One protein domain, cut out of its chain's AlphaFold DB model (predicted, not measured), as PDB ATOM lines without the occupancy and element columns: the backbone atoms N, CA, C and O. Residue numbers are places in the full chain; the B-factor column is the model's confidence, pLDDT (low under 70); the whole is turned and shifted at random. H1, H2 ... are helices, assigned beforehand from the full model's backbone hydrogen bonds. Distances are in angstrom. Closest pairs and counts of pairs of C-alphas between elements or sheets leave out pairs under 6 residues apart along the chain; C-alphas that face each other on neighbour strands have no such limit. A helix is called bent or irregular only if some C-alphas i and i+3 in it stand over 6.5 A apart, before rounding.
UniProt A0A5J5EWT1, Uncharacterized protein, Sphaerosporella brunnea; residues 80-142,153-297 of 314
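This is residues 80 to 142 and 153 to 297 of the 314 residues of an uncharacterized protein of Sphaerosporella brunnea (UniProt A0A5J5EWT1). One long helix, H2, runs the length of a body of crossed helices; H4 crosses it nearly at a right angle, and H5, near the middle, bridges H2 and H8. H3 and H8 lie side by side, H1 packs on H2, H4 and H6, and residues 136 to 142 stick out. The printed part has 208 residues with nine named helices, H1 to H9 in chain order, and no named strand: all helix, mostly crossed packing. It is compact, with a radius of gyration of the C-alphas of 17.5 A, and elongated, spanning 62 by 38 by 28 A.

Find C-alpha 104 at (35.993, -17.610, 28.613); H2, residues 104 to 139, begins there and runs 51.0 A to C-alpha 139 at (10.032, 25.962, 33.859). It has a kink of 26 degrees near residue 111 and is irregular: C-alphas 105 and 108 are 7.2 A apart. Look next for H3, residues 154 to 176, 32.7 A; H8, 258 to 278, 31.0 A; and H4, 179 to 198, 29.0 A. The others are H1, 80 to 91; H5, 219 to 227; H6, 229 to 237; H7, 242 to 254; and H9, 282 to 297, ending at (36.930, -22.651, 39.001).

Start at the hub, H2: its residues 112 to 120 touch H4, about perpendicular at 83 degrees, the C-alphas of Gly 116 and Tyr 185 closest at 3.8 A. H1 touches H2 at Leu 81 and Gln 114, closest C-alphas 5.5 A, and H6 at Thr 84 and Leu 233, 5.1 A. H3 touches H2 at Ile 165 and Ala 127, 5.5 A, and H8 at a shallow tilt of 11 degrees, the same way, closest Leu 166 and Ala 267, 6.0 A. H5 touches H2 at Arg 226 and Ala 124, 4.5 A, and H8 at Trp 222 and Gly 268, 5.1 A. H9 touches H4 at Ala 282 and Phe 183, 4.9 A; H6 and H7 only just touch, only at the corner, with 3 pairs of C-alphas within 8 A. Each O i to N i+4 pair is within hydrogen-bond range in H1 and H3 to H9, and 30 of 32 in H2.

The C-alphas of Pro 142 and Lys 296 are farthest apart, 63.9 A. Residues 143 to 152 are not printed, and C-alphas 142 and 153 are 18.1 A apart across the cut. The links H1 to H2 and H4 to H5 are long. Low confidence, pLDDT under 70, covers residues 92 to 98, 141 to 142, 153 to 155, 197 to 221 and 238 to 255.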
ATOM      1  N   VAL A  80      29.236   0.403  27.579       92.62
ATOM      2  CA  VAL A  80      29.256   0.697  29.021       92.62
ATOM      3  C   VAL A  80      28.905  -0.545  29.835       92.62
ATOM      4  O   VAL A  80      29.625  -0.867  30.769       92.62
ATOM      5  N   LEU A  81      27.855  -1.284  29.472       93.88
ATOM      6  CA  LEU A  81      27.491  -2.515  30.179       93.88
ATOM      7  C   LEU A  81      28.616  -3.550  30.152       93.88
ATOM      8  O   LEU A  81      28.909  -4.174  31.173       93.88
ATOM      9  N   ARG A  82      29.270  -3.703  28.997       92.75
ATOM     10  CA  ARG A  82      30.404  -4.606  28.828       92.75
ATOM     11  C   ARG A  82      31.597  -4.193  29.685       92.75
ATOM     12  O   ARG A  82      32.100  -5.023  30.438       92.75
ATOM     13  N   GLU A  83      32.024  -2.936  29.602       91.31
ATOM     14  CA  GLU A  83      33.172  -2.428  30.361       91.31
ATOM     15  C   GLU A  83      32.915  -2.447  31.871       91.31
ATOM     16  O   GLU A  83      33.792  -2.840  32.643       91.31
ATOM     17  N   THR A  84      31.702  -2.102  32.313       89.94
ATOM     18  CA  THR A  84      31.326  -2.179  33.729       89.94
ATOM     19  C   THR A  84      31.375  -3.622  34.224       89.94
ATOM     20  O   THR A  84      31.966  -3.880  35.270       89.94
ATOM     21  N   ALA A  85      30.826  -4.582  33.471       91.38
ATOM     22  CA  ALA A  85      30.877  -5.997  33.840       91.38
ATOM     23  C   ALA A  85      32.316  -6.541  33.885       91.38
ATOM     24  O   ALA A  85      32.683  -7.229  34.834       91.38
ATOM     25  N   ASN A  86      33.153  -6.181  32.909       89.00
ATOM     26  CA  ASN A  86      34.574  -6.536  32.907       89.00
ATOM     27  C   ASN A  86      35.300  -5.960  34.122       89.00
ATOM     28  O   ASN A  86      36.090  -6.651  34.756       89.00
ATOM     29  N   THR A  87      35.001  -4.713  34.476       85.00
ATOM     30  CA  THR A  87      35.600  -4.054  35.637       85.00
ATOM     31  C   THR A  87      35.179  -4.726  36.943       85.00
ATOM     32  O   THR A  87      36.027  -4.942  37.807       85.00
ATOM     33  N   ILE A  88      33.904  -5.115  37.070       84.12
ATOM     34  CA  ILE A  88      33.396  -5.904  38.204       84.12
ATOM     35  C   ILE A  88      34.154  -7.227  38.319       84.12
ATOM     36  O   ILE A  88      34.567  -7.600  39.407       84.12
ATOM     37  N   LEU A  89      34.376  -7.938  37.216       84.88
ATOM     38  CA  LEU A  89      35.045  -9.242  37.240       84.88
ATOM     39  C   LEU A  89      36.559  -9.157  37.470       84.88
ATOM     40  O   LEU A  89      37.134 -10.015  38.139       84.88
ATOM     41  N   ALA A  90      37.200  -8.115  36.945       80.31
ATOM     42  CA  ALA A  90      38.634  -7.886  37.099       80.31
ATOM     43  C   ALA A  90      39.016  -7.334  38.479       80.31
ATOM     44  O   ALA A  90      40.189  -7.326  38.839       80.31
ATOM     45  N   ARG A  91      38.048  -6.820  39.245       74.31
ATOM     46  CA  ARG A  91      38.298  -6.182  40.547       74.31
ATOM     47  C   ARG A  91      37.527  -6.810  41.696       74.31
ATOM     48  O   ARG A  91      37.924  -6.658  42.849       74.31
ATOM     49  N   GLY A  92      36.423  -7.483  41.409       65.62
ATOM     50  CA  GLY A  92      35.664  -8.263  42.369       65.62
ATOM     51  C   GLY A  92      36.444  -9.480  42.812       65.62
ATOM     52  O   GLY A  92      36.916 -10.244  41.981       65.62
ATOM     53  N   ILE A  93      36.534  -9.676  44.127       61.59
ATOM     54  CA  ILE A  93      36.884 -10.982  44.675       61.59
ATOM     55  C   ILE A  93      35.595 -11.782  44.809       61.59
ATOM     56  O   ILE A  93      34.783 -11.554  45.704       61.59
ATOM     57  N   ILE A  94      35.402 -12.737  43.907       63.28
ATOM     58  CA  ILE A  94      34.378 -13.767  44.072       63.28
ATOM     59  C   ILE A  94      35.068 -14.960  44.738       63.28
ATOM     60  O   ILE A  94      35.744 -15.749  44.078       63.28
ATOM     61  N   GLY A  95      34.966 -15.050  46.066       61.12
ATOM     62  CA  GLY A  95      35.766 -15.990  46.858       61.12
ATOM     63  C   GLY A  95      37.202 -15.489  47.022       61.12
ATOM     64  O   GLY A  95      37.442 -14.734  47.948       61.12
ATOM     65  N   ASP A  96      38.090 -15.872  46.093       60.50
ATOM     66  CA  ASP A  96      39.503 -15.437  45.955       60.50
ATOM     67  C   ASP A  96      39.886 -15.232  44.468       60.50
ATOM     68  O   ASP A  96      41.051 -15.312  44.066       60.50
ATOM     69  N   ILE A  97      38.885 -15.074  43.596       65.06
ATOM     70  CA  ILE A  97      39.073 -15.154  42.147       65.06
ATOM     71  C   ILE A  97      39.000 -13.767  41.522       65.06
ATOM     72  O   ILE A  97      38.018 -13.056  41.718       65.06
ATOM     73  N   VAL A  98      40.018 -13.443  40.723       68.00
ATOM     74  CA  VAL A  98      40.046 -12.306  39.800       68.00
ATOM     75  C   VAL A  98      40.069 -12.858  38.379       68.00
ATOM     76  O   VAL A  98      40.888 -13.727  38.072       68.00
ATOM     77  N   PHE A  99      39.178 -12.365  37.519       74.50
ATOM     78  CA  PHE A  99      39.088 -12.804  36.129       74.50
ATOM     79  C   PHE A  99      39.707 -11.778  35.184       74.50
ATOM     80  O   PHE A  99      39.480 -10.575  35.314       74.50
ATOM     81  N   ALA A 100      40.452 -12.263  34.192       74.00
ATOM     82  CA  ALA A 100      40.843 -11.434  33.062       74.00
ATOM     83  C   ALA A 100      39.609 -11.064  32.218       74.00
ATOM     84  O   ALA A 100      38.588 -11.761  32.226       74.00
ATOM     85  N   ALA A 101      39.698  -9.958  31.477       70.19
ATOM     86  CA  ALA A 101      38.590  -9.467  30.657       70.19
ATOM     87  C   ALA A 101      38.145 -10.476  29.576       70.19
ATOM     88  O   ALA A 101      36.985 -10.452  29.174       70.19
ATOM     89  N   ASP A 102      39.040 -11.369  29.161       76.69
ATOM     90  CA  ASP A 102      38.896 -12.380  28.113       76.69
ATOM     91  C   ASP A 102      38.829 -13.828  28.640       76.69
ATOM     92  O   ASP A 102      38.863 -14.766  27.844       76.69
ATOM     93  N   ASP A 103      38.702 -14.048  29.958       80.81
ATOM     94  CA  ASP A 103      38.523 -15.408  30.487       80.81
ATOM     95  C   ASP A 103      37.153 -15.961  30.060       80.81
ATOM     96  O   ASP A 103      36.113 -15.534  30.574       80.81
ATOM     97  N   ALA A 104      37.176 -16.936  29.145       85.44
ATOM     98  CA  ALA A 104      35.993 -17.610  28.613       85.44
ATOM     99  C   ALA A 104      35.167 -18.316  29.701       85.44
ATOM    100  O   ALA A 104      33.953 -18.462  29.580       85.44
ATOM    101  N   PHE A 105      35.794 -18.731  30.808       84.62
ATOM    102  CA  PHE A 105      35.070 -19.309  31.943       84.62
ATOM    103  C   PHE A 105      34.139 -18.292  32.613       84.62
ATOM    104  O   PHE A 105      33.113 -18.666  33.179       84.62
ATOM    105  N   ALA A 106      34.473 -17.003  32.532       87.06
ATOM    106  CA  ALA A 106      33.668 -15.932  33.096       87.06
ATOM    107  C   ALA A 106      32.581 -15.414  32.135       87.06
ATOM    108  O   ALA A 106      31.827 -14.530  32.531       87.06
ATOM    109  N   ASP A 107      32.458 -15.942  30.908       90.44
ATOM    110  CA  ASP A 107      31.503 -15.457  29.894       90.44
ATOM    111  C   ASP A 107      30.043 -15.537  30.344       90.44
ATOM    112  O   ASP A 107      29.277 -14.581  30.169       90.44
ATOM    113  N   GLU A 108      29.666 -16.649  30.973       91.31
ATOM    114  CA  GLU A 108      28.321 -16.845  31.516       91.31
ATOM    115  C   GLU A 108      28.032 -15.817  32.620       91.31
ATOM    116  O   GLU A 108      27.068 -15.052  32.544       91.31
ATOM    117  N   LEU A 109      28.936 -15.713  33.598       91.50
ATOM    118  CA  LEU A 109      28.815 -14.754  34.691       91.50
ATOM    119  C   LEU A 109      28.790 -13.303  34.179       91.50
ATOM    120  O   LEU A 109      27.987 -12.495  34.645       91.50
ATOM    121  N   ARG A 110      29.623 -12.966  33.191       92.62
ATOM    122  CA  ARG A 110      29.655 -11.644  32.551       92.62
ATOM    123  C   ARG A 110      28.316 -11.323  31.897       92.62
ATOM    124  O   ARG A 110      27.833 -10.202  32.035       92.62
ATOM    125  N   THR A 111      27.701 -12.301  31.237       92.88
ATOM    126  CA  THR A 111      26.374 -12.155  30.626       92.88
ATOM    127  C   THR A 111      25.307 -11.874  31.682       92.88
ATOM    128  O   THR A 111      24.501 -10.957  31.508       92.88
ATOM    129  N   TYR A 112      25.335 -12.590  32.810       94.88
ATOM    130  CA  TYR A 112      24.413 -12.361  33.924       94.88
ATOM    131  C   TYR A 112      24.561 -10.960  34.519       94.88
ATOM    132  O   TYR A 112      23.568 -10.251  34.694       94.88
ATOM    133  N   ILE A 113      25.800 -10.510  34.732       93.50
ATOM    134  CA  ILE A 113      26.086  -9.155  35.213       93.50
ATOM    135  C   ILE A 113      25.568  -8.106  34.220       93.50
ATOM    136  O   ILE A 113      24.886  -7.165  34.623       93.50
ATOM    137  N   GLN A 114      25.847  -8.265  32.922       94.50
ATOM    138  CA  GLN A 114      25.403  -7.328  31.884       94.50
ATOM    139  C   GLN A 114      23.876  -7.209  31.822       94.50
ATOM    140  O   GLN A 114      23.364  -6.094  31.718       94.50
ATOM    141  N   ARG A 115      23.146  -8.325  31.930       94.81
ATOM    142  CA  ARG A 115      21.676  -8.319  31.980       94.81
ATOM    143  C   ARG A 115      21.149  -7.609  33.227       94.81
ATOM    144  O   ARG A 115      20.273  -6.755  33.113       94.81
ATOM    145  N   GLY A 116      21.731  -7.874  34.397       93.69
ATOM    146  CA  GLY A 116      21.364  -7.170  35.629       93.69
ATOM    147  C   GLY A 116      21.624  -5.659  35.549       93.69
ATOM    148  O   GLY A 116      20.785  -4.854  35.959       93.69
ATOM    149  N   LEU A 117      22.752  -5.252  34.958       93.44
ATOM    150  CA  LEU A 117      23.066  -3.843  34.713       93.44
ATOM    151  C   LEU A 117      22.113  -3.210  33.681       93.44
ATOM    152  O   LEU A 117      21.774  -2.035  33.809       93.44
ATOM    153  N   ALA A 118      21.656  -3.965  32.677       93.88
ATOM    154  CA  ALA A 118      20.666  -3.499  31.707       93.88
ATOM    155  C   ALA A 118      19.334  -3.159  32.393       93.88
ATOM    156  O   ALA A 118      18.802  -2.069  32.174       93.88
ATOM    157  N   LEU A 119      18.845  -4.025  33.291       92.69
ATOM    158  CA  LEU A 119      17.652  -3.743  34.098       92.69
ATOM    159  C   LEU A 119      17.841  -2.480  34.949       92.69
ATOM    160  O   LEU A 119      16.981  -1.601  34.968       92.69
ATOM    161  N   GLN A 120      18.994  -2.343  35.612       91.50
ATOM    162  CA  GLN A 120      19.319  -1.144  36.387       91.50
ATOM    163  C   GLN A 120      19.321   0.124  35.520       91.50
ATOM    164  O   GLN A 120      18.837   1.169  35.957       91.50
ATOM    165  N   TRP A 121      19.811   0.040  34.282       92.75
ATOM    166  CA  TRP A 121      19.768   1.154  33.338       92.75
ATOM    167  C   TRP A 121      18.333   1.539  32.974       92.75
ATOM    168  O   TRP A 121      18.005   2.720  32.995       92.75
ATOM    169  N   GLN A 122      17.444   0.572  32.718       91.69
ATOM    170  CA  GLN A 122      16.025   0.871  32.470       91.69
ATOM    171  C   GLN A 122      15.396   1.629  33.648       91.69
ATOM    172  O   GLN A 122      14.621   2.564  33.448       91.69
ATOM    173  N   MET A 123      15.760   1.272  34.883       92.00
ATOM    174  CA  MET A 123      15.275   1.968  36.079       92.00
ATOM    175  C   MET A 123      15.798   3.404  36.188       92.00
ATOM    176  O   MET A 123      15.086   4.268  36.723       92.00
ATOM    177  N   ALA A 124      17.004   3.658  35.679       91.69
ATOM    178  CA  ALA A 124      17.588   4.989  35.577       91.69
ATOM    179  C   ALA A 124      16.907   5.814  34.475       91.69
ATOM    180  O   ALA A 124      16.503   6.945  34.734       91.69
ATOM    181  N   ASP A 125      16.654   5.224  33.302       90.94
ATOM    182  CA  ASP A 125      15.933   5.874  32.196       90.94
ATOM    183  C   ASP A 125      14.518   6.319  32.618       90.94
ATOM    184  O   ASP A 125      14.054   7.408  32.259       90.94
ATOM    185  N   ILE A 126      13.817   5.493  33.409       92.25
ATOM    186  CA  ILE A 126      12.505   5.843  33.975       92.25
ATOM    187  C   ILE A 126      12.629   7.054  34.905       92.25
ATOM    188  O   ILE A 126      11.822   7.983  34.807       92.25
ATOM    189  N   ALA A 127      13.636   7.066  35.785       90.94
ATOM    190  CA  ALA A 127      13.861   8.184  36.695       90.94
ATOM    191  C   ALA A 127      14.162   9.478  35.935       90.94
ATOM    192  O   ALA A 127      13.467  10.472  36.139       90.94
ATOM    193  N   GLU A 128      15.110   9.439  35.000       90.38
ATOM    194  CA  GLU A 128      15.474  10.584  34.163       90.38
ATOM    195  C   GLU A 128      14.259  11.130  33.399       90.38
ATOM    196  O   GLU A 128      14.046  12.343  33.323       90.38
ATOM    197  N   THR A 129      13.406  10.245  32.871       89.75
ATOM    198  CA  THR A 129      12.192  10.637  32.142       89.75
ATOM    199  C   THR A 129      11.223  11.422  33.025       89.75
ATOM    200  O   THR A 129      10.697  12.453  32.594       89.75
ATOM    201  N   VAL A 130      10.984  10.949  34.252       91.31
ATOM    202  CA  VAL A 130      10.103  11.620  35.219       91.31
ATOM    203  C   VAL A 130      10.713  12.937  35.685       91.31
ATOM    204  O   VAL A 130      10.030  13.959  35.697       91.31
ATOM    205  N   GLU A 131      12.003  12.951  36.017       89.81
ATOM    206  CA  GLU A 131      12.706  14.154  36.464       89.81
ATOM    207  C   GLU A 131      12.708  15.242  35.392       89.81
ATOM    208  O   GLU A 131      12.398  16.396  35.685       89.81
ATOM    209  N   THR A 132      12.978  14.871  34.140       87.81
ATOM    210  CA  THR A 132      12.958  15.793  32.999       87.81
ATOM    211  C   THR A 132      11.560  16.368  32.783       87.81
ATOM    212  O   THR A 132      11.407  17.570  32.568       87.81
ATOM    213  N   ALA A 133      10.514  15.536  32.870       87.38
ATOM    214  CA  ALA A 133       9.132  16.002  32.767       87.38
ATOM    215  C   ALA A 133       8.769  16.956  33.918       87.38
ATOM    216  O   ALA A 133       8.174  18.012  33.692       87.38
ATOM    217  N   ALA A 134       9.185  16.629  35.143       86.75
ATOM    218  CA  ALA A 134       8.972  17.466  36.314       86.75
ATOM    219  C   ALA A 134       9.742  18.794  36.232       86.75
ATOM    220  O   ALA A 134       9.225  19.817  36.680       86.75
ATOM    221  N   ALA A 135      10.954  18.803  35.670       85.00
ATOM    222  CA  ALA A 135      11.739  20.011  35.434       85.00
ATOM    223  C   ALA A 135      11.070  20.915  34.389       85.00
ATOM    224  O   ALA A 135      10.814  22.083  34.678       85.00
ATOM    225  N   ALA A 136      10.663  20.361  33.242       84.25
ATOM    226  CA  ALA A 136       9.973  21.121  32.199       84.25
ATOM    227  C   ALA A 136       8.649  21.723  32.711       84.25
ATOM    228  O   ALA A 136       8.329  22.880  32.444       84.25
ATOM    229  N   ALA A 137       7.904  20.971  33.530       83.62
ATOM    230  CA  ALA A 137       6.678  21.451  34.164       83.62
ATOM    231  C   ALA A 137       6.911  22.577  35.190       83.62
ATOM    232  O   ALA A 137       5.986  23.341  35.473       83.62
ATOM    233  N   ARG A 138       8.114  22.689  35.772       77.19
ATOM    234  CA  ARG A 138       8.496  23.815  36.646       77.19
ATOM    235  C   ARG A 138       8.872  25.045  35.832       77.19
ATOM    236  O   ARG A 138       8.479  26.140  36.211       77.19
ATOM    237  N   GLU A 139       9.606  24.867  34.740       77.25
ATOM    238  CA  GLU A 139      10.032  25.962  33.859       77.25
ATOM    239  C   GLU A 139       8.862  26.585  33.090       77.25
ATOM    240  O   GLU A 139       8.812  27.800  32.923       77.25
ATOM    241  N   ALA A 140       7.872  25.777  32.699       74.06
ATOM    242  CA  ALA A 140       6.653  26.249  32.043       74.06
ATOM    243  C   ALA A 140       5.717  27.047  32.974       74.06
ATOM    244  O   ALA A 140       4.751  27.657  32.508       74.06
ATOM    245  N   GLN A 141       5.961  27.053  34.291       65.12
ATOM    246  CA  GLN A 141       5.179  27.873  35.213       65.12
ATOM    247  C   GLN A 141       5.668  29.324  35.146       65.12
ATOM    248  O   GLN A 141       6.846  29.583  35.398       65.12
ATOM    249  N   PRO A 142       4.782  30.302  34.866       58.28
ATOM    250  CA  PRO A 142       5.185  31.701  34.818       58.28
ATOM    251  C   PRO A 142       5.761  32.128  36.177       58.28
ATOM    252  O   PRO A 142       5.304  31.623  37.212       58.28
ATOM    253  N   ARG A 153       6.723  22.951  49.710       62.78
ATOM    254  CA  ARG A 153       8.038  22.751  50.327       62.78
ATOM    255  C   ARG A 153       8.825  21.795  49.434       62.78
ATOM    256  O   ARG A 153       8.263  20.838  48.907       62.78
ATOM    257  N   GLU A 154      10.117  22.049  49.276       67.81
ATOM    258  CA  GLU A 154      11.020  21.244  48.440       67.81
ATOM    259  C   GLU A 154      10.872  19.736  48.706       67.81
ATOM    260  O   GLU A 154      10.827  18.935  47.779       67.81
ATOM    261  N   THR A 155      10.651  19.358  49.965       67.94
ATOM    262  CA  THR A 155      10.374  17.979  50.387       67.94
ATOM    263  C   THR A 155       9.081  17.394  49.814       67.94
ATOM    264  O   THR A 155       9.039  16.212  49.497       67.94
ATOM    265  N   THR A 156       8.020  18.189  49.665       77.44
ATOM    266  CA  THR A 156       6.750  17.763  49.056       77.44
ATOM    267  C   THR A 156       6.910  17.530  47.559       77.44
ATOM    268  O   THR A 156       6.334  16.592  47.017       77.44
ATOM    269  N   LEU A 157       7.692  18.378  46.892       77.94
ATOM    270  CA  LEU A 157       7.947  18.262  45.463       77.94
ATOM    271  C   LEU A 157       8.829  17.051  45.149       77.94
ATOM    272  O   LEU A 157       8.480  16.276  44.267       77.94
ATOM    273  N   VAL A 158       9.912  16.861  45.907       79.00
ATOM    274  CA  VAL A 158      10.757  15.663  45.808       79.00
ATOM    275  C   VAL A 158       9.929  14.408  46.042       79.00
ATOM    276  O   VAL A 158       9.985  13.494  45.237       79.00
ATOM    277  N   ARG A 159       9.077  14.393  47.074       84.19
ATOM    278  CA  ARG A 159       8.212  13.242  47.341       84.19
ATOM    279  C   ARG A 159       7.288  12.896  46.178       84.19
ATOM    280  O   ARG A 159       7.197  11.732  45.835       84.19
ATOM    281  N   ARG A 160       6.659  13.888  45.545       87.44
ATOM    282  CA  ARG A 160       5.822  13.641  44.359       87.44
ATOM    283  C   ARG A 160       6.617  13.049  43.198       87.44
ATOM    284  O   ARG A 160       6.117  12.148  42.543       87.44
ATOM    285  N   VAL A 161       7.829  13.556  42.956       88.50
ATOM    286  CA  VAL A 161       8.709  13.019  41.909       88.50
ATOM    287  C   VAL A 161       9.109  11.580  42.243       88.50
ATOM    288  O   VAL A 161       8.971  10.720  41.384       88.50
ATOM    289  N   GLU A 162       9.519  11.288  43.482       88.31
ATOM    290  CA  GLU A 162       9.846   9.913  43.895       88.31
ATOM    291  C   GLU A 162       8.653   8.963  43.789       88.31
ATOM    292  O   GLU A 162       8.817   7.842  43.314       88.31
ATOM    293  N   ASP A 163       7.465   9.398  44.212       90.50
ATOM    294  CA  ASP A 163       6.247   8.588  44.144       90.50
ATOM    295  C   ASP A 163       5.902   8.262  42.672       90.50
ATOM    296  O   ASP A 163       5.528   7.131  42.362       90.50
ATOM    297  N   GLU A 164       6.091   9.210  41.742       93.06
ATOM    298  CA  GLU A 164       5.896   8.978  40.302       93.06
ATOM    299  C   GLU A 164       6.979   8.065  39.698       93.06
ATOM    300  O   GLU A 164       6.656   7.170  38.913       93.06
ATOM    301  N   ILE A 165       8.252   8.252  40.069       92.44
ATOM    302  CA  ILE A 165       9.351   7.367  39.648       92.44
ATOM    303  C   ILE A 165       9.059   5.938  40.095       92.44
ATOM    304  O   ILE A 165       9.149   5.012  39.289       92.44
ATOM    305  N   LEU A 166       8.702   5.756  41.368       91.88
ATOM    306  CA  LEU A 166       8.375   4.449  41.916       91.88
ATOM    307  C   LEU A 166       7.199   3.825  41.166       91.88
ATOM    308  O   LEU A 166       7.326   2.695  40.711       91.88
ATOM    309  N   ALA A 167       6.104   4.563  40.965       94.06
ATOM    310  CA  ALA A 167       4.934   4.059  40.249       94.06
ATOM    311  C   ALA A 167       5.287   3.540  38.843       94.06
ATOM    312  O   ALA A 167       4.921   2.418  38.502       94.06
ATOM    313  N   LYS A 168       6.064   4.300  38.056       93.88
ATOM    314  CA  LYS A 168       6.476   3.873  36.706       93.88
ATOM    315  C   LYS A 168       7.451   2.698  36.712       93.88
ATOM    316  O   LYS A 168       7.410   1.864  35.813       93.88
ATOM    317  N   ARG A 169       8.335   2.613  37.712       92.88
ATOM    318  CA  ARG A 169       9.220   1.451  37.874       92.88
ATOM    319  C   ARG A 169       8.428   0.196  38.210       92.88
ATOM    320  O   ARG A 169       8.675  -0.832  37.596       92.88
ATOM    321  N   LEU A 170       7.482   0.285  39.145       92.81
ATOM    322  CA  LEU A 170       6.623  -0.839  39.519       92.81
ATOM    323  C   LEU A 170       5.769  -1.299  38.335       92.81
ATOM    324  O   LEU A 170       5.702  -2.493  38.073       92.81
ATOM    325  N   GLU A 171       5.211  -0.363  37.563       93.38
ATOM    326  CA  GLU A 171       4.499  -0.681  36.322       93.38
ATOM    327  C   GLU A 171       5.391  -1.457  35.338       93.38
ATOM    328  O   GLU A 171       4.999  -2.512  34.840       93.38
ATOM    329  N   HIS A 172       6.615  -0.976  35.089       91.56
ATOM    330  CA  HIS A 172       7.562  -1.664  34.206       91.56
ATOM    331  C   HIS A 172       7.923  -3.056  34.725       91.56
ATOM    332  O   HIS A 172       7.948  -4.007  33.948       91.56
ATOM    333  N   ILE A 173       8.184  -3.185  36.028       91.88
ATOM    334  CA  ILE A 173       8.511  -4.459  36.670       91.88
ATOM    335  C   ILE A 173       7.385  -5.472  36.469       91.88
ATOM    336  O   ILE A 173       7.623  -6.551  35.933       91.88
ATOM    337  N   GLN A 174       6.156  -5.099  36.820       90.12
ATOM    338  CA  GLN A 174       4.994  -5.983  36.743       90.12
ATOM    339  C   GLN A 174       4.664  -6.409  35.306       90.12
ATOM    340  O   GLN A 174       4.125  -7.492  35.096       90.12
ATOM    341  N   GLN A 175       4.973  -5.571  34.313       90.75
ATOM    342  CA  GLN A 175       4.643  -5.841  32.912       90.75
ATOM    343  C   GLN A 175       5.756  -6.549  32.132       90.75
ATOM    344  O   GLN A 175       5.456  -7.255  31.169       90.75
ATOM    345  N   LYS A 176       7.028  -6.297  32.459       89.88
ATOM    346  CA  LYS A 176       8.155  -6.613  31.562       89.88
ATOM    347  C   LYS A 176       9.303  -7.377  32.203       89.88
ATOM    348  O   LYS A 176      10.142  -7.874  31.459       89.88
ATOM    349  N   VAL A 177       9.379  -7.448  33.529       92.56
ATOM    350  CA  VAL A 177      10.507  -8.088  34.219       92.56
ATOM    351  C   VAL A 177      10.151  -9.534  34.530       92.56
ATOM    352  O   VAL A 177       9.146  -9.821  35.175       92.56
ATOM    353  N   SER A 178      10.986 -10.456  34.059       94.06
ATOM    354  CA  SER A 178      10.835 -11.889  34.306       94.06
ATOM    355  C   SER A 178      11.581 -12.338  35.567       94.06
ATOM    356  O   SER A 178      12.461 -11.642  36.074       94.06
ATOM    357  N   ALA A 179      11.282 -13.544  36.060       94.38
ATOM    358  CA  ALA A 179      12.031 -14.148  37.167       94.38
ATOM    359  C   ALA A 179      13.532 -14.326  36.851       94.38
ATOM    360  O   ALA A 179      14.365 -14.229  37.755       94.38
ATOM    361  N   ASP A 180      13.862 -14.535  35.572       95.00
ATOM    362  CA  ASP A 180      15.229 -14.628  35.048       95.00
ATOM    363  C   ASP A 180      15.956 -13.274  35.146       95.00
ATOM    364  O   ASP A 180      17.099 -13.193  35.590       95.00
ATOM    365  N   ASP A 181      15.275 -12.168  34.837       93.44
ATOM    366  CA  ASP A 181      15.831 -10.818  35.002       93.44
ATOM    367  C   ASP A 181      16.113 -10.483  36.472       93.44
ATOM    368  O   ASP A 181      17.128  -9.854  36.781       93.44
ATOM    369  N   VAL A 182      15.246 -10.932  37.389       93.44
ATOM    370  CA  VAL A 182      15.469 -10.778  38.837       93.44
ATOM    371  C   VAL A 182      16.715 -11.552  39.272       93.44
ATOM    372  O   VAL A 182      17.549 -11.002  39.989       93.44
ATOM    373  N   PHE A 183      16.889 -12.791  38.805       94.06
ATOM    374  CA  PHE A 183      18.101 -13.568  39.072       94.06
ATOM    375  C   PHE A 183      19.362 -12.846  38.568       94.06
ATOM    376  O   PHE A 183      20.310 -12.652  39.331       94.06
ATOM    377  N   HIS A 184      19.359 -12.360  37.323       94.69
ATOM    378  CA  HIS A 184      20.472 -11.586  36.760       94.69
ATOM    379  C   HIS A 184      20.787 -10.319  37.561       94.69
ATOM    380  O   HIS A 184      21.953  -9.976  37.776       94.69
ATOM    381  N   TYR A 185      19.750  -9.622  38.021       91.69
ATOM    382  CA  TYR A 185      19.892  -8.448  38.869       91.69
ATOM    383  C   TYR A 185      20.534  -8.781  40.223       91.69
ATOM    384  O   TYR A 185      21.417  -8.047  40.671       91.69
ATOM    385  N   GLU A 186      20.156  -9.898  40.847       88.75
ATOM    386  CA  GLU A 186      20.765 -10.371  42.097       88.75
ATOM    387  C   GLU A 186      22.233 -10.786  41.910       88.75
ATOM    388  O   GLU A 186      23.081 -10.415  42.731       88.75
ATOM    389  N   VAL A 187      22.566 -11.475  40.810       90.06
ATOM    390  CA  VAL A 187      23.961 -11.793  40.453       90.06
ATOM    391  C   VAL A 187      24.773 -10.506  40.316       90.06
ATOM    392  O   VAL A 187      25.791 -10.351  40.992       90.06
ATOM    393  N   MET A 188      24.286  -9.541  39.526       90.94
ATOM    394  CA  MET A 188      24.930  -8.236  39.343       90.94
ATOM    395  C   MET A 188      25.136  -7.493  40.669       90.94
ATOM    396  O   MET A 188      26.226  -6.966  40.920       90.94
ATOM    397  N   CYS A 189      24.122  -7.457  41.539       84.19
ATOM    398  CA  CYS A 189      24.215  -6.796  42.841       84.19
ATOM    399  C   CYS A 189      25.262  -7.469  43.739       84.19
ATOM    400  O   CYS A 189      26.056  -6.782  44.388       84.19
ATOM    401  N   THR A 190      25.291  -8.804  43.750       81.25
ATOM    402  CA  THR A 190      26.218  -9.607  44.558       81.25
ATOM    403  C   THR A 190      27.667  -9.402  44.116       81.25
ATOM    404  O   THR A 190      28.538  -9.133  44.944       81.25
ATOM    405  N   THR A 191      27.941  -9.450  42.811       82.50
ATOM    406  CA  THR A 191      29.298  -9.255  42.275       82.50
ATOM    407  C   THR A 191      29.773  -7.808  42.401       82.50
ATOM    408  O   THR A 191      30.946  -7.555  42.685       82.50
ATOM    409  N   SER A 192      28.864  -6.841  42.255       81.31
ATOM    410  CA  SER A 192      29.180  -5.428  42.481       81.31
ATOM    411  C   SER A 192      29.564  -5.182  43.940       81.31
ATOM    412  O   SER A 192      30.588  -4.552  44.200       81.31
ATOM    413  N   LEU A 193      28.808  -5.735  44.901       76.06
ATOM    414  CA  LEU A 193      29.153  -5.671  46.328       76.06
ATOM    415  C   LEU A 193      30.556  -6.226  46.587       76.06
ATOM    416  O   LEU A 193      31.353  -5.571  47.253       76.06
ATOM    417  N   ALA A 194      30.862  -7.403  46.043       73.38
ATOM    418  CA  ALA A 194      32.171  -8.026  46.201       73.38
ATOM    419  C   ALA A 194      33.315  -7.134  45.682       73.38
ATOM    420  O   ALA A 194      34.359  -7.019  46.321       73.38
ATOM    421  N   THR A 195      33.090  -6.431  44.568       75.81
ATOM    422  CA  THR A 195      34.038  -5.454  44.006       75.81
ATOM    423  C   THR A 195      34.301  -4.295  44.954       75.81
ATOM    424  O   THR A 195      35.452  -3.955  45.211       75.81
ATOM    425  N   PHE A 196      33.248  -3.721  45.532       70.88
ATOM    426  CA  PHE A 196      33.398  -2.631  46.493       70.88
ATOM    427  C   PHE A 196      34.045  -3.068  47.809       70.88
ATOM    428  O   PHE A 196      34.786  -2.284  48.391       70.88
ATOM    429  N   LEU A 197      33.783  -4.289  48.285       67.12
ATOM    430  CA  LEU A 197      34.387  -4.804  49.519       67.12
ATOM    431  C   LEU A 197      35.882  -5.106  49.364       67.12
ATOM    432  O   LEU A 197      36.633  -4.902  50.314       67.12
ATOM    433  N   ASN A 198      36.307  -5.565  48.186       65.25
ATOM    434  CA  ASN A 198      37.703  -5.905  47.922       65.25
ATOM    435  C   ASN A 198      38.622  -4.671  47.827       65.25
ATOM    436  O   ASN A 198      39.772  -4.703  48.249       65.25
ATOM    437  N   GLN A 199      38.132  -3.559  47.280       57.38
ATOM    438  CA  GLN A 199      38.953  -2.366  47.061       57.38
ATOM    439  C   GLN A 199      39.235  -1.578  48.354       57.38
ATOM    440  O   GLN A 199      38.703  -0.489  48.492       57.38
ATOM    441  N   GLU A 200      40.031  -2.076  49.309       50.25
ATOM    442  CA  GLU A 200      40.542  -1.323  50.492       50.25
ATOM    443  C   GLU A 200      39.483  -0.561  51.333       50.25
ATOM    444  O   GLU A 200      39.787   0.268  52.187       50.25
ATOM    445  N   VAL A 201      38.198  -0.844  51.124       45.25
ATOM    446  CA  VAL A 201      37.063  -0.261  51.847       45.25
ATOM    447  C   VAL A 201      36.897  -0.965  53.205       45.25
ATOM    448  O   VAL A 201      36.298  -0.415  54.126       45.25
ATOM    449  N   ALA A 202      37.488  -2.152  53.374       41.12
ATOM    450  CA  ALA A 202      37.514  -2.886  54.637       41.12
ATOM    451  C   ALA A 202      38.282  -2.157  55.764       41.12
ATOM    452  O   ALA A 202      37.903  -2.295  56.926       41.12
ATOM    453  N   ASP A 203      39.275  -1.320  55.436       38.62
ATOM    454  CA  ASP A 203      40.080  -0.578  56.426       38.62
ATOM    455  C   ASP A 203      39.421   0.721  56.919       38.62
ATOM    456  O   ASP A 203      39.924   1.409  57.813       38.62
ATOM    457  N   HIS A 204      38.250   1.072  56.389       40.81
ATOM    458  CA  HIS A 204      37.509   2.242  56.835       40.81
ATOM    459  C   HIS A 204      36.329   1.845  57.726       40.81
ATOM    460  O   HIS A 204      35.297   1.350  57.274       40.81
ATOM    461  N   SER A 205      36.441   2.175  59.016       39.44
ATOM    462  CA  SER A 205      35.413   2.014  60.063       39.44
ATOM    463  C   SER A 205      34.023   2.573  59.699       39.44
ATOM    464  O   SER A 205      33.016   2.156  60.278       39.44
ATOM    465  N   TYR A 206      33.947   3.451  58.693       38.75
ATOM    466  CA  TYR A 206      32.713   3.966  58.095       38.75
ATOM    467  C   TYR A 206      31.874   2.906  57.349       38.75
ATOM    468  O   TYR A 206      30.661   3.090  57.220       38.75
ATOM    469  N   ILE A 207      32.474   1.790  56.909       42.28
ATOM    470  CA  ILE A 207      31.799   0.679  56.208       42.28
ATOM    471  C   ILE A 207      31.424  -0.484  57.151       42.28
ATOM    472  O   ILE A 207      30.680  -1.383  56.769       42.28
ATOM    473  N   SER A 208      31.785  -0.422  58.442       40.28
ATOM    474  CA  SER A 208      31.334  -1.409  59.453       40.28
ATOM    475  C   SER A 208      29.804  -1.476  59.625       40.28
ATOM    476  O   SER A 208      29.259  -2.432  60.186       40.28
ATOM    477  N   ASN A 209      29.076  -0.488  59.098       40.38
ATOM    478  CA  ASN A 209      27.632  -0.564  58.975       40.38
ATOM    479  C   ASN A 209      27.260  -1.486  57.813       40.38
ATOM    480  O   ASN A 209      27.424  -1.135  56.652       40.38
ATOM    481  N   LYS A 210      26.673  -2.632  58.157       44.09
ATOM    482  CA  LYS A 210      26.184  -3.739  57.313       44.09
ATOM    483  C   LYS A 210      25.190  -3.370  56.177       44.09
ATOM    484  O   LYS A 210      24.455  -4.241  55.732       44.09
ATOM    485  N   ASN A 211      25.103  -2.118  55.729       46.72
ATOM    486  CA  ASN A 211      24.017  -1.554  54.917       46.72
ATOM    487  C   ASN A 211      24.495  -0.932  53.591       46.72
ATOM    488  O   ASN A 211      23.928   0.070  53.170       46.72
ATOM    489  N   TRP A 212      25.560  -1.435  52.962       45.25
ATOM    490  CA  TRP A 212      26.195  -0.695  51.863       45.25
ATOM    491  C   TRP A 212      25.853  -1.173  50.461       45.25
ATOM    492  O   TRP A 212      25.540  -0.323  49.636       45.25
ATOM    493  N   ILE A 213      25.868  -2.476  50.177       46.38
ATOM    494  CA  ILE A 213      25.443  -3.041  48.882       46.38
ATOM    495  C   ILE A 213      24.865  -4.439  49.163       46.38
ATOM    496  O   ILE A 213      25.240  -5.076  50.147       46.38
ATOM    497  N   GLY A 214      23.867  -4.877  48.395       43.25
ATOM    498  CA  GLY A 214      23.241  -6.202  48.554       43.25
ATOM    499  C   GLY A 214      22.269  -6.360  49.735       43.25
ATOM    500  O   GLY A 214      21.652  -7.408  49.890       43.25
ATOM    501  N   ARG A 215      22.060  -5.322  50.557       50.44
ATOM    502  CA  ARG A 215      20.876  -5.234  51.431       50.44
ATOM    503  C   ARG A 215      19.869  -4.273  50.817       50.44
ATOM    504  O   ARG A 215      20.262  -3.217  50.334       50.44
ATOM    505  N   LYS A 216      18.576  -4.605  50.921       50.50
ATOM    506  CA  LYS A 216      17.418  -3.805  50.446       50.50
ATOM    507  C   LYS A 216      17.475  -2.318  50.878       50.50
ATOM    508  O   LYS A 216      16.901  -1.446  50.229       50.50
ATOM    509  N   ASP A 217      18.254  -2.036  51.922       49.72
ATOM    510  CA  ASP A 217      18.394  -0.751  52.605       49.72
ATOM    511  C   ASP A 217      19.687   0.023  52.270       49.72
ATOM    512  O   ASP A 217      20.013   1.004  52.945       49.72
ATOM    513  N   ALA A 218      20.442  -0.413  51.263       62.09
ATOM    514  CA  ALA A 218      21.670   0.244  50.844       62.09
ATOM    515  C   ALA A 218      21.411   1.520  50.037       62.09
ATOM    516  O   ALA A 218      20.782   1.476  48.982       62.09
ATOM    517  N   TRP A 219      21.978   2.646  50.482       64.00
ATOM    518  CA  TRP A 219      21.862   3.922  49.766       64.00
ATOM    519  C   TRP A 219      22.401   3.837  48.333       64.00
ATOM    520  O   TRP A 219      21.838   4.441  47.419       64.00
ATOM    521  N   MET A 220      23.453   3.035  48.138       67.12
ATOM    522  CA  MET A 220      24.071   2.804  46.838       67.12
ATOM    523  C   MET A 220      23.084   2.157  45.865       67.12
ATOM    524  O   MET A 220      23.030   2.553  44.708       67.12
ATOM    525  N   ASN A 221      22.239   1.231  46.328       66.62
ATOM    526  CA  ASN A 221      21.258   0.582  45.462       66.62
ATOM    527  C   ASN A 221      20.277   1.609  44.884       66.62
ATOM    528  O   ASN A 221      20.032   1.619  43.682       66.62
ATOM    529  N   TRP A 222      19.756   2.527  45.700       74.12
ATOM    530  CA  TRP A 222      18.804   3.537  45.218       74.12
ATOM    531  C   TRP A 222      19.484   4.591  44.341       74.12
ATOM    532  O   TRP A 222      18.898   5.053  43.362       74.12
ATOM    533  N   TYR A 223      20.733   4.939  44.667       77.00
ATOM    534  CA  TYR A 223      21.550   5.845  43.866       77.00
ATOM    535  C   TYR A 223      21.793   5.288  42.462       77.00
ATOM    536  O   TYR A 223      21.560   5.970  41.464       77.00
ATOM    537  N   LEU A 224      22.189   4.020  42.376       79.25
ATOM    538  CA  LEU A 224      22.433   3.355  41.105       79.25
ATOM    539  C   LEU A 224      21.142   3.091  40.331       79.25
ATOM    540  O   LEU A 224      21.144   3.212  39.112       79.25
ATOM    541  N   LEU A 225      20.019   2.828  41.008       83.62
ATOM    542  CA  LEU A 225      18.713   2.781  40.341       83.62
ATOM    543  C   LEU A 225      18.376   4.113  39.667       83.62
ATOM    544  O   LEU A 225      17.679   4.115  38.661       83.62
ATOM    545  N   ARG A 226      18.826   5.250  40.213       84.81
ATOM    546  CA  ARG A 226      18.603   6.573  39.617       84.81
ATOM    547  C   ARG A 226      19.563   6.890  38.476       84.81
ATOM    548  O   ARG A 226      19.119   7.427  37.473       84.81
ATOM    549  N   HIS A 227      20.852   6.615  38.645       83.50
ATOM    550  CA  HIS A 227      21.881   7.118  37.726       83.50
ATOM    551  C   HIS A 227      22.454   6.061  36.774       83.50
ATOM    552  O   HIS A 227      23.103   6.405  35.788       83.50
ATOM    553  N   GLY A 228      22.204   4.785  37.049       88.25
ATOM    554  CA  GLY A 228      22.558   3.669  36.189       88.25
ATOM    555  C   GLY A 228      24.047   3.286  36.178       88.25
ATOM    556  O   GLY A 228      24.874   3.856  36.899       88.25
ATOM    557  N   PRO A 229      24.405   2.312  35.322       88.69
ATOM    558  CA  PRO A 229      25.755   1.752  35.209       88.69
ATOM    559  C   PRO A 229      26.902   2.705  34.821       88.69
ATOM    560  O   PRO A 229      28.029   2.414  35.225       88.69
ATOM    561  N   PRO A 230      26.704   3.827  34.087       87.44
ATOM    562  CA  PRO A 230      27.797   4.765  33.807       87.44
ATOM    563  C   PRO A 230      28.471   5.306  35.068       87.44
ATOM    564  O   PRO A 230      29.673   5.559  35.071       87.44
ATOM    565  N   VAL A 231      27.707   5.458  36.153       82.19
ATOM    566  CA  VAL A 231      28.245   5.890  37.447       82.19
ATOM    567  C   VAL A 231      29.228   4.867  37.995       82.19
ATOM    568  O   VAL A 231      30.311   5.251  38.423       82.19
ATOM    569  N   LEU A 232      28.894   3.575  37.937       79.44
ATOM    570  CA  LEU A 232      29.795   2.503  38.359       79.44
ATOM    571  C   LEU A 232      31.079   2.485  37.537       79.44
ATOM    572  O   LEU A 232      32.167   2.418  38.108       79.44
ATOM    573  N   LEU A 233      30.948   2.593  36.210       82.06
ATOM    574  CA  LEU A 233      32.107   2.637  35.327       82.06
ATOM    575  C   LEU A 233      33.021   3.794  35.716       82.06
ATOM    576  O   LEU A 233      34.188   3.559  35.985       82.06
ATOM    577  N   ASN A 234      32.472   5.004  35.851       77.25
ATOM    578  CA  ASN A 234      33.239   6.175  36.264       77.25
ATOM    579  C   ASN A 234      33.926   5.953  37.617       77.25
ATOM    580  O   ASN A 234      35.123   6.192  37.729       77.25
ATOM    581  N   ILE A 235      33.210   5.446  38.627       73.50
ATOM    582  CA  ILE A 235      33.778   5.203  39.964       73.50
ATOM    583  C   ILE A 235      34.996   4.282  39.905       73.50
ATOM    584  O   ILE A 235      35.978   4.512  40.613       73.50
ATOM    585  N   TRP A 236      34.936   3.242  39.080       73.12
ATOM    586  CA  TRP A 236      35.999   2.256  39.006       73.12
ATOM    587  C   TRP A 236      37.094   2.630  37.999       73.12
ATOM    588  O   TRP A 236      38.261   2.350  38.250       73.12
ATOM    589  N   THR A 237      36.803   3.309  36.895       70.50
ATOM    590  CA  THR A 237      37.837   3.699  35.921       70.50
ATOM    591  C   THR A 237      38.638   4.926  36.345       70.50
ATOM    592  O   THR A 237      39.604   5.273  35.670       70.50
ATOM    593  N   TRP A 238      38.258   5.607  37.429       65.94
ATOM    594  CA  TRP A 238      39.022   6.747  37.918       65.94
ATOM    595  C   TRP A 238      40.429   6.331  38.371       65.94
ATOM    596  O   TRP A 238      40.589   5.306  39.034       65.94
ATOM    597  N   PRO A 239      41.455   7.154  38.078       59.00
ATOM    598  CA  PRO A 239      42.809   6.963  38.603       59.00
ATOM    599  C   PRO A 239      42.899   7.292  40.104       59.00
ATOM    600  O   PRO A 239      43.980   7.265  40.686       59.00
ATOM    601  N   ILE A 240      41.769   7.650  40.719       59.38
ATOM    602  CA  ILE A 240      41.635   7.977  42.129       59.38
ATOM    603  C   ILE A 240      41.222   6.700  42.879       59.38
ATOM    604  O   ILE A 240      40.348   5.974  42.397       59.38
ATOM    605  N   PRO A 241      41.799   6.418  44.060       62.59
ATOM    606  CA  PRO A 241      41.380   5.291  44.882       62.59
ATOM    607  C   PRO A 241      39.870   5.296  45.155       62.59
ATOM    608  O   PRO A 241      39.288   6.325  45.504       62.59
ATOM    609  N   CYS A 242      39.224   4.133  45.061       62.50
ATOM    610  CA  CYS A 242      37.763   4.033  45.144       62.50
ATOM    611  C   CYS A 242      37.174   4.519  46.479       62.50
ATOM    612  O   CYS A 242      36.028   4.975  46.512       62.50
ATOM    613  N   HIS A 243      37.959   4.526  47.562       61.47
ATOM    614  CA  HIS A 243      37.557   5.129  48.834       61.47
ATOM    615  C   HIS A 243      37.276   6.636  48.714       61.47
ATOM    616  O   HIS A 243      36.377   7.150  49.379       61.47
ATOM    617  N   GLN A 244      37.995   7.363  47.856       63.69
ATOM    618  CA  GLN A 244      37.797   8.797  47.664       63.69
ATOM    619  C   GLN A 244      36.522   9.075  46.864       63.69
ATOM    620  O   GLN A 244      35.736   9.931  47.263       63.69
ATOM    621  N   THR A 245      36.230   8.278  45.834       62.31
ATOM    622  CA  THR A 245      34.964   8.380  45.097       62.31
ATOM    623  C   THR A 245      33.764   8.060  45.988       62.31
ATOM    624  O   THR A 245      32.756   8.762  45.977       62.31
ATOM    625  N   ILE A 246      33.885   7.047  46.849       66.00
ATOM    626  CA  ILE A 246      32.882   6.751  47.877       66.00
ATOM    627  C   ILE A 246      32.687   7.941  48.828       66.00
ATOM    628  O   ILE A 246      31.554   8.249  49.203       66.00
ATOM    629  N   ARG A 247      33.767   8.620  49.238       67.12
ATOM    630  CA  ARG A 247      33.680   9.824  50.081       67.12
ATOM    631  C   ARG A 247      32.965  10.962  49.362       67.12
ATOM    632  O   ARG A 247      32.143  11.616  49.993       67.12
ATOM    633  N   GLU A 248      33.217  11.168  48.075       65.38
ATOM    634  CA  GLU A 248      32.531  12.186  47.272       65.38
ATOM    635  C   GLU A 248      31.040  11.888  47.129       65.38
ATOM    636  O   GLU A 248      30.209  12.767  47.360       65.38
ATOM    637  N   ILE A 249      30.673  10.634  46.857       67.38
ATOM    638  CA  ILE A 249      29.264  10.243  46.799       67.38
ATOM    639  C   ILE A 249      28.607  10.438  48.175       67.38
ATOM    640  O   ILE A 249      27.558  11.072  48.281       67.38
ATOM    641  N   ASN A 250      29.251   9.998  49.259       66.50
ATOM    642  CA  ASN A 250      28.762  10.240  50.618       66.50
ATOM    643  C   ASN A 250      28.664  11.729  50.967       66.50
ATOM    644  O   ASN A 250      27.768  12.114  51.721       66.50
ATOM    645  N   ALA A 251      29.547  12.576  50.438       66.94
ATOM    646  CA  ALA A 251      29.473  14.022  50.603       66.94
ATOM    647  C   ALA A 251      28.246  14.594  49.877       66.94
ATOM    648  O   ALA A 251      27.494  15.365  50.479       66.94
ATOM    649  N   ILE A 252      27.971  14.142  48.645       66.75
ATOM    650  CA  ILE A 252      26.741  14.475  47.908       66.75
ATOM    651  C   ILE A 252      25.509  14.090  48.736       66.75
ATOM    652  O   ILE A 252      24.570  14.878  48.838       66.75
ATOM    653  N   PHE A 253      25.510  12.918  49.376       64.62
ATOM    654  CA  PHE A 253      24.400  12.473  50.221       64.62
ATOM    655  C   PHE A 253      24.284  13.247  51.531       64.62
ATOM    656  O   PHE A 253      23.183  13.621  51.927       64.62
ATOM    657  N   SER A 254      25.403  13.526  52.195       64.75
ATOM    658  CA  SER A 254      25.430  14.243  53.474       64.75
ATOM    659  C   SER A 254      24.965  15.693  53.337       64.75
ATOM    660  O   SER A 254      24.417  16.258  54.283       64.75
ATOM    661  N   ALA A 255      25.126  16.277  52.147       69.38
ATOM    662  CA  ALA A 255      24.600  17.592  51.799       69.38
ATOM    663  C   ALA A 255      23.076  17.602  51.548       69.38
ATOM    664  O   ALA A 255      22.455  18.669  51.564       69.38
ATOM    665  N   ARG A 256      22.432  16.442  51.331       72.06
ATOM    666  CA  ARG A 256      20.982  16.355  51.086       72.06
ATOM    667  C   ARG A 256      20.182  16.440  52.384       72.06
ATOM    668  O   ARG A 256      20.551  15.924  53.439       72.06
ATOM    669  N   LYS A 257      18.993  17.047  52.303       78.88
ATOM    670  CA  LYS A 257      18.060  17.117  53.439       78.88
ATOM    671  C   LYS A 257      17.642  15.705  53.859       78.88
ATOM    672  O   LYS A 257      17.144  14.940  53.038       78.88
ATOM    673  N   LYS A 258      17.716  15.393  55.160       78.38
ATOM    674  CA  LYS A 258      17.344  14.073  55.727       78.38
ATOM    675  C   LYS A 258      15.974  13.552  55.264       78.38
ATOM    676  O   LYS A 258      15.795  12.349  55.122       78.38
ATOM    677  N   GLY A 259      15.005  14.446  55.049       76.44
ATOM    678  CA  GLY A 259      13.677  14.080  54.546       76.44
ATOM    679  C   GLY A 259      13.695  13.510  53.125       76.44
ATOM    680  O   GLY A 259      12.976  12.555  52.867       76.44
ATOM    681  N   ILE A 260      14.550  14.042  52.249       76.12
ATOM    682  CA  ILE A 260      14.720  13.583  50.861       76.12
ATOM    683  C   ILE A 260      15.308  12.173  50.849       76.12
ATOM    684  O   ILE A 260      14.730  11.268  50.261       76.12
ATOM    685  N   ILE A 261      16.384  11.966  51.616       76.31
ATOM    686  CA  ILE A 261      17.057  10.663  51.725       76.31
ATOM    687  C   ILE A 261      16.086   9.583  52.219       76.31
ATOM    688  O   ILE A 261      16.095   8.465  51.719       76.31
ATOM    689  N   LYS A 262      15.218   9.904  53.189       80.62
ATOM    690  CA  LYS A 262      14.203   8.958  53.682       80.62
ATOM    691  C   LYS A 262      13.188   8.566  52.607       80.62
ATOM    692  O   LYS A 262      12.742   7.423  52.605       80.62
ATOM    693  N   THR A 263      12.805   9.496  51.737       81.12
ATOM    694  CA  THR A 263      11.865   9.217  50.648       81.12
ATOM    695  C   THR A 263      12.510   8.350  49.573       81.12
ATOM    696  O   THR A 263      11.954   7.305  49.250       81.12
ATOM    697  N   GLU A 264      13.701   8.723  49.097       78.56
ATOM    698  CA  GLU A 264      14.465   7.936  48.114       78.56
ATOM    699  C   GLU A 264      14.740   6.518  48.644       78.56
ATOM    700  O   GLU A 264      14.523   5.531  47.941       78.56
ATOM    701  N   ARG A 265      15.114   6.411  49.930       78.69
ATOM    702  CA  ARG A 265      15.273   5.136  50.642       78.69
ATOM    703  C   ARG A 265      14.042   4.263  50.550       78.69
ATOM    704  O   ARG A 265      14.137   3.099  50.178       78.69
ATOM    705  N   LYS A 266      12.900   4.817  50.951       83.25
ATOM    706  CA  LYS A 266      11.654   4.065  50.992       83.25
ATOM    707  C   LYS A 266      11.284   3.566  49.595       83.25
ATOM    708  O   LYS A 266      10.991   2.389  49.449       83.25
ATOM    709  N   ALA A 267      11.390   4.424  48.580       83.31
ATOM    710  CA  ALA A 267      11.101   4.042  47.203       83.31
ATOM    711  C   ALA A 267      12.013   2.908  46.706       83.31
ATOM    712  O   ALA A 267      11.543   1.960  46.086       83.31
ATOM    713  N   GLY A 268      13.310   2.958  47.017       82.50
ATOM    714  CA  GLY A 268      14.228   1.877  46.667       82.50
ATOM    715  C   GLY A 268      13.942   0.559  47.399       82.50
ATOM    716  O   GLY A 268      14.051  -0.509  46.800       82.50
ATOM    717  N   MET A 269      13.526   0.617  48.669       82.94
ATOM    718  CA  MET A 269      13.089  -0.570  49.416       82.94
ATOM    719  C   MET A 269      11.809  -1.176  48.832       82.94
ATOM    720  O   MET A 269      11.736  -2.393  48.673       82.94
ATOM    721  N   ASP A 270      10.827  -0.337  48.497       86.44
ATOM    722  CA  ASP A 270       9.559  -0.762  47.897       86.44
ATOM    723  C   ASP A 270       9.804  -1.411  46.519       86.44
ATOM    724  O   ASP A 270       9.272  -2.481  46.239       86.44
ATOM    725  N   PHE A 271      10.712  -0.849  45.711       87.50
ATOM    726  CA  PHE A 271      11.178  -1.452  44.456       87.50
ATOM    727  C   PHE A 271      11.788  -2.850  44.654       87.50
ATOM    728  O   PHE A 271      11.414  -3.802  43.971       87.50
ATOM    729  N   HIS A 272      12.716  -3.001  45.604       84.75
ATOM    730  CA  HIS A 272      13.343  -4.299  45.883       84.75
ATOM    731  C   HIS A 272      12.356  -5.325  46.440       84.75
ATOM    732  O   HIS A 272      12.544  -6.527  46.245       84.75
ATOM    733  N   LYS A 273      11.336  -4.873  47.173       87.38
ATOM    734  CA  LYS A 273      10.264  -5.749  47.637       87.38
ATOM    735  C   LYS A 273       9.497  -6.324  46.445       87.38
ATOM    736  O   LYS A 273       9.334  -7.534  46.400       87.38
ATOM    737  N   GLU A 274       9.139  -5.496  45.469       90.88
ATOM    738  CA  GLU A 274       8.420  -5.954  44.274       90.88
ATOM    739  C   GLU A 274       9.231  -6.970  43.454       90.88
ATOM    740  O   GLU A 274       8.710  -8.007  43.057       90.88
ATOM    741  N   LEU A 275      10.536  -6.734  43.255       89.44
ATOM    742  CA  LEU A 275      11.408  -7.710  42.582       89.44
ATOM    743  C   LEU A 275      11.438  -9.060  43.315       89.44
ATOM    744  O   LEU A 275      11.399 -10.118  42.692       89.44
ATOM    745  N   ASN A 276      11.484  -9.021  44.648       88.00
ATOM    746  CA  ASN A 276      11.458 -10.219  45.481       88.00
ATOM    747  C   ASN A 276      10.112 -10.951  45.404       88.00
ATOM    748  O   ASN A 276      10.082 -12.161  45.597       88.00
ATOM    749  N   ASP A 277       9.010 -10.249  45.149       91.81
ATOM    750  CA  ASP A 277       7.695 -10.869  44.990       91.81
ATOM    751  C   ASP A 277       7.574 -11.589  43.629       91.81
ATOM    752  O   ASP A 277       6.893 -12.609  43.542       91.81
ATOM    753  N   ILE A 278       8.307 -11.142  42.596       92.00
ATOM    754  CA  ILE A 278       8.416 -11.838  41.296       92.00
ATOM    755  C   ILE A 278       9.228 -13.132  41.405       92.00
ATOM    756  O   ILE A 278       8.807 -14.167  40.890       92.00
ATOM    757  N   ASN A 279      10.400 -13.083  42.046       92.12
ATOM    758  CA  ASN A 279      11.224 -14.268  42.283       92.12
ATOM    759  C   ASN A 279      11.726 -14.301  43.743       92.12
ATOM    760  O   ASN A 279      12.820 -13.809  44.040       92.12
ATOM    761  N   PRO A 280      10.960 -14.922  44.663       91.06
ATOM    762  CA  PRO A 280      11.330 -15.021  46.077       91.06
ATOM    763  C   PRO A 280      12.582 -15.865  46.336       91.06
ATOM    764  O   PRO A 280      13.192 -15.761  47.403       91.06
ATOM    765  N   THR A 281      12.958 -16.727  45.386       91.69
ATOM    766  CA  THR A 281      14.111 -17.624  45.487       91.69
ATOM    767  C   THR A 281      15.357 -17.081  44.798       91.69
ATOM    768  O   THR A 281      16.426 -17.645  45.030       91.69
ATOM    769  N   ALA A 282      15.277 -15.954  44.079       88.06
ATOM    770  CA  ALA A 282      16.383 -15.370  43.312       88.06
ATOM    771  C   ALA A 282      17.672 -15.215  44.125       88.06
ATOM    772  O   ALA A 282      18.751 -15.576  43.665       88.06
ATOM    773  N   PHE A 283      17.576 -14.734  45.370       83.38
ATOM    774  CA  PHE A 283      18.750 -14.590  46.235       83.38
ATOM    775  C   PHE A 283      19.396 -15.945  46.566       83.38
ATOM    776  O   PHE A 283      20.618 -16.084  46.554       83.38
ATOM    777  N   LYS A 284      18.577 -16.965  46.852       84.88
ATOM    778  CA  LYS A 284      19.057 -18.322  47.142       84.88
ATOM    779  C   LYS A 284      19.657 -18.966  45.891       84.88
ATOM    780  O   LYS A 284      20.711 -19.586  45.983       84.88
ATOM    781  N   GLU A 285      19.013 -18.797  44.740       90.69
ATOM    782  CA  GLU A 285      19.497 -19.247  43.431       90.69
ATOM    783  C   GLU A 285      20.839 -18.600  43.089       90.69
ATOM    784  O   GLU A 285      21.791 -19.310  42.781       90.69
ATOM    785  N   CYS A 286      20.948 -17.278  43.241       88.12
ATOM    786  CA  CYS A 286      22.194 -16.533  43.080       88.12
ATOM    787  C   CYS A 286      23.279 -17.079  44.016       88.12
ATOM    788  O   CYS A 286      24.365 -17.430  43.565       88.12
ATOM    789  N   SER A 287      22.984 -17.232  45.311       82.88
ATOM    790  CA  SER A 287      23.947 -17.776  46.274       82.88
ATOM    791  C   SER A 287      24.436 -19.174  45.883       82.88
ATOM    792  O   SER A 287      25.634 -19.442  45.964       82.88
ATOM    793  N   ASN A 288      23.533 -20.063  45.462       87.06
ATOM    794  CA  ASN A 288      23.887 -21.410  45.015       87.06
ATOM    795  C   ASN A 288      24.754 -21.363  43.751       87.06
ATOM    796  O   ASN A 288      25.802 -22.003  43.703       87.06
ATOM    797  N   TYR A 289      24.356 -20.556  42.767       90.44
ATOM    798  CA  TYR A 289      25.103 -20.360  41.530       90.44
ATOM    799  C   TYR A 289      26.528 -19.863  41.805       90.44
ATOM    800  O   TYR A 289      27.489 -20.447  41.307       90.44
ATOM    801  N   MET A 290      26.693 -18.850  42.660       85.56
ATOM    802  CA  MET A 290      28.014 -18.314  43.003       85.56
ATOM    803  C   MET A 290      28.900 -19.360  43.698       85.56
ATOM    804  O   MET A 290      30.096 -19.435  43.416       85.56
ATOM    805  N   GLN A 291      28.334 -20.204  44.569       83.38
ATOM    806  CA  GLN A 291      29.072 -21.299  45.212       83.38
ATOM    807  C   GLN A 291      29.511 -22.371  44.206       83.38
ATOM    808  O   GLN A 291      30.663 -22.810  44.228       83.38
ATOM    809  N   GLU A 292      28.615 -22.783  43.307       87.94
ATOM    810  CA  GLU A 292      28.936 -23.743  42.250       87.94
ATOM    811  C   GLU A 292      29.983 -23.197  41.279       87.94
ATOM    812  O   GLU A 292      30.899 -23.920  40.887       87.94
ATOM    813  N   PHE A 293      29.882 -21.918  40.925       85.88
ATOM    814  CA  PHE A 293      30.827 -21.239  40.053       85.88
ATOM    815  C   PHE A 293      32.243 -21.233  40.654       85.88
ATOM    816  O   PHE A 293      33.196 -21.655  39.996       85.88
ATOM    817  N   VAL A 294      32.381 -20.875  41.938       83.00
ATOM    818  CA  VAL A 294      33.663 -20.939  42.669       83.00
ATOM    819  C   VAL A 294      34.197 -22.372  42.741       83.00
ATOM    820  O   VAL A 294      35.393 -22.608  42.557       83.00
ATOM    821  N   LYS A 295      33.326 -23.360  42.978       85.56
ATOM    822  CA  LYS A 295      33.722 -24.774  42.991       85.56
ATOM    823  C   LYS A 295      34.280 -25.214  41.631       85.56
ATOM    824  O   LYS A 295      35.350 -25.822  41.593       85.56
ATOM    825  N   LYS A 296      33.598 -24.875  40.531       88.44
ATOM    826  CA  LYS A 296      34.032 -25.189  39.159       88.44
ATOM    827  C   LYS A 296      35.386 -24.549  38.827       88.44
ATOM    828  O   LYS A 296      36.236 -25.224  38.247       88.44
ATOM    829  N   ASP A 297      35.628 -23.299  39.231       84.50
ATOM    830  CA  ASP A 297      36.930 -22.651  39.001       84.50
ATOM    831  C   ASP A 297      38.059 -23.333  39.789       84.50
ATOM    832  O   ASP A 297      39.126 -23.621  39.247       84.50
TER     833      ASP A 297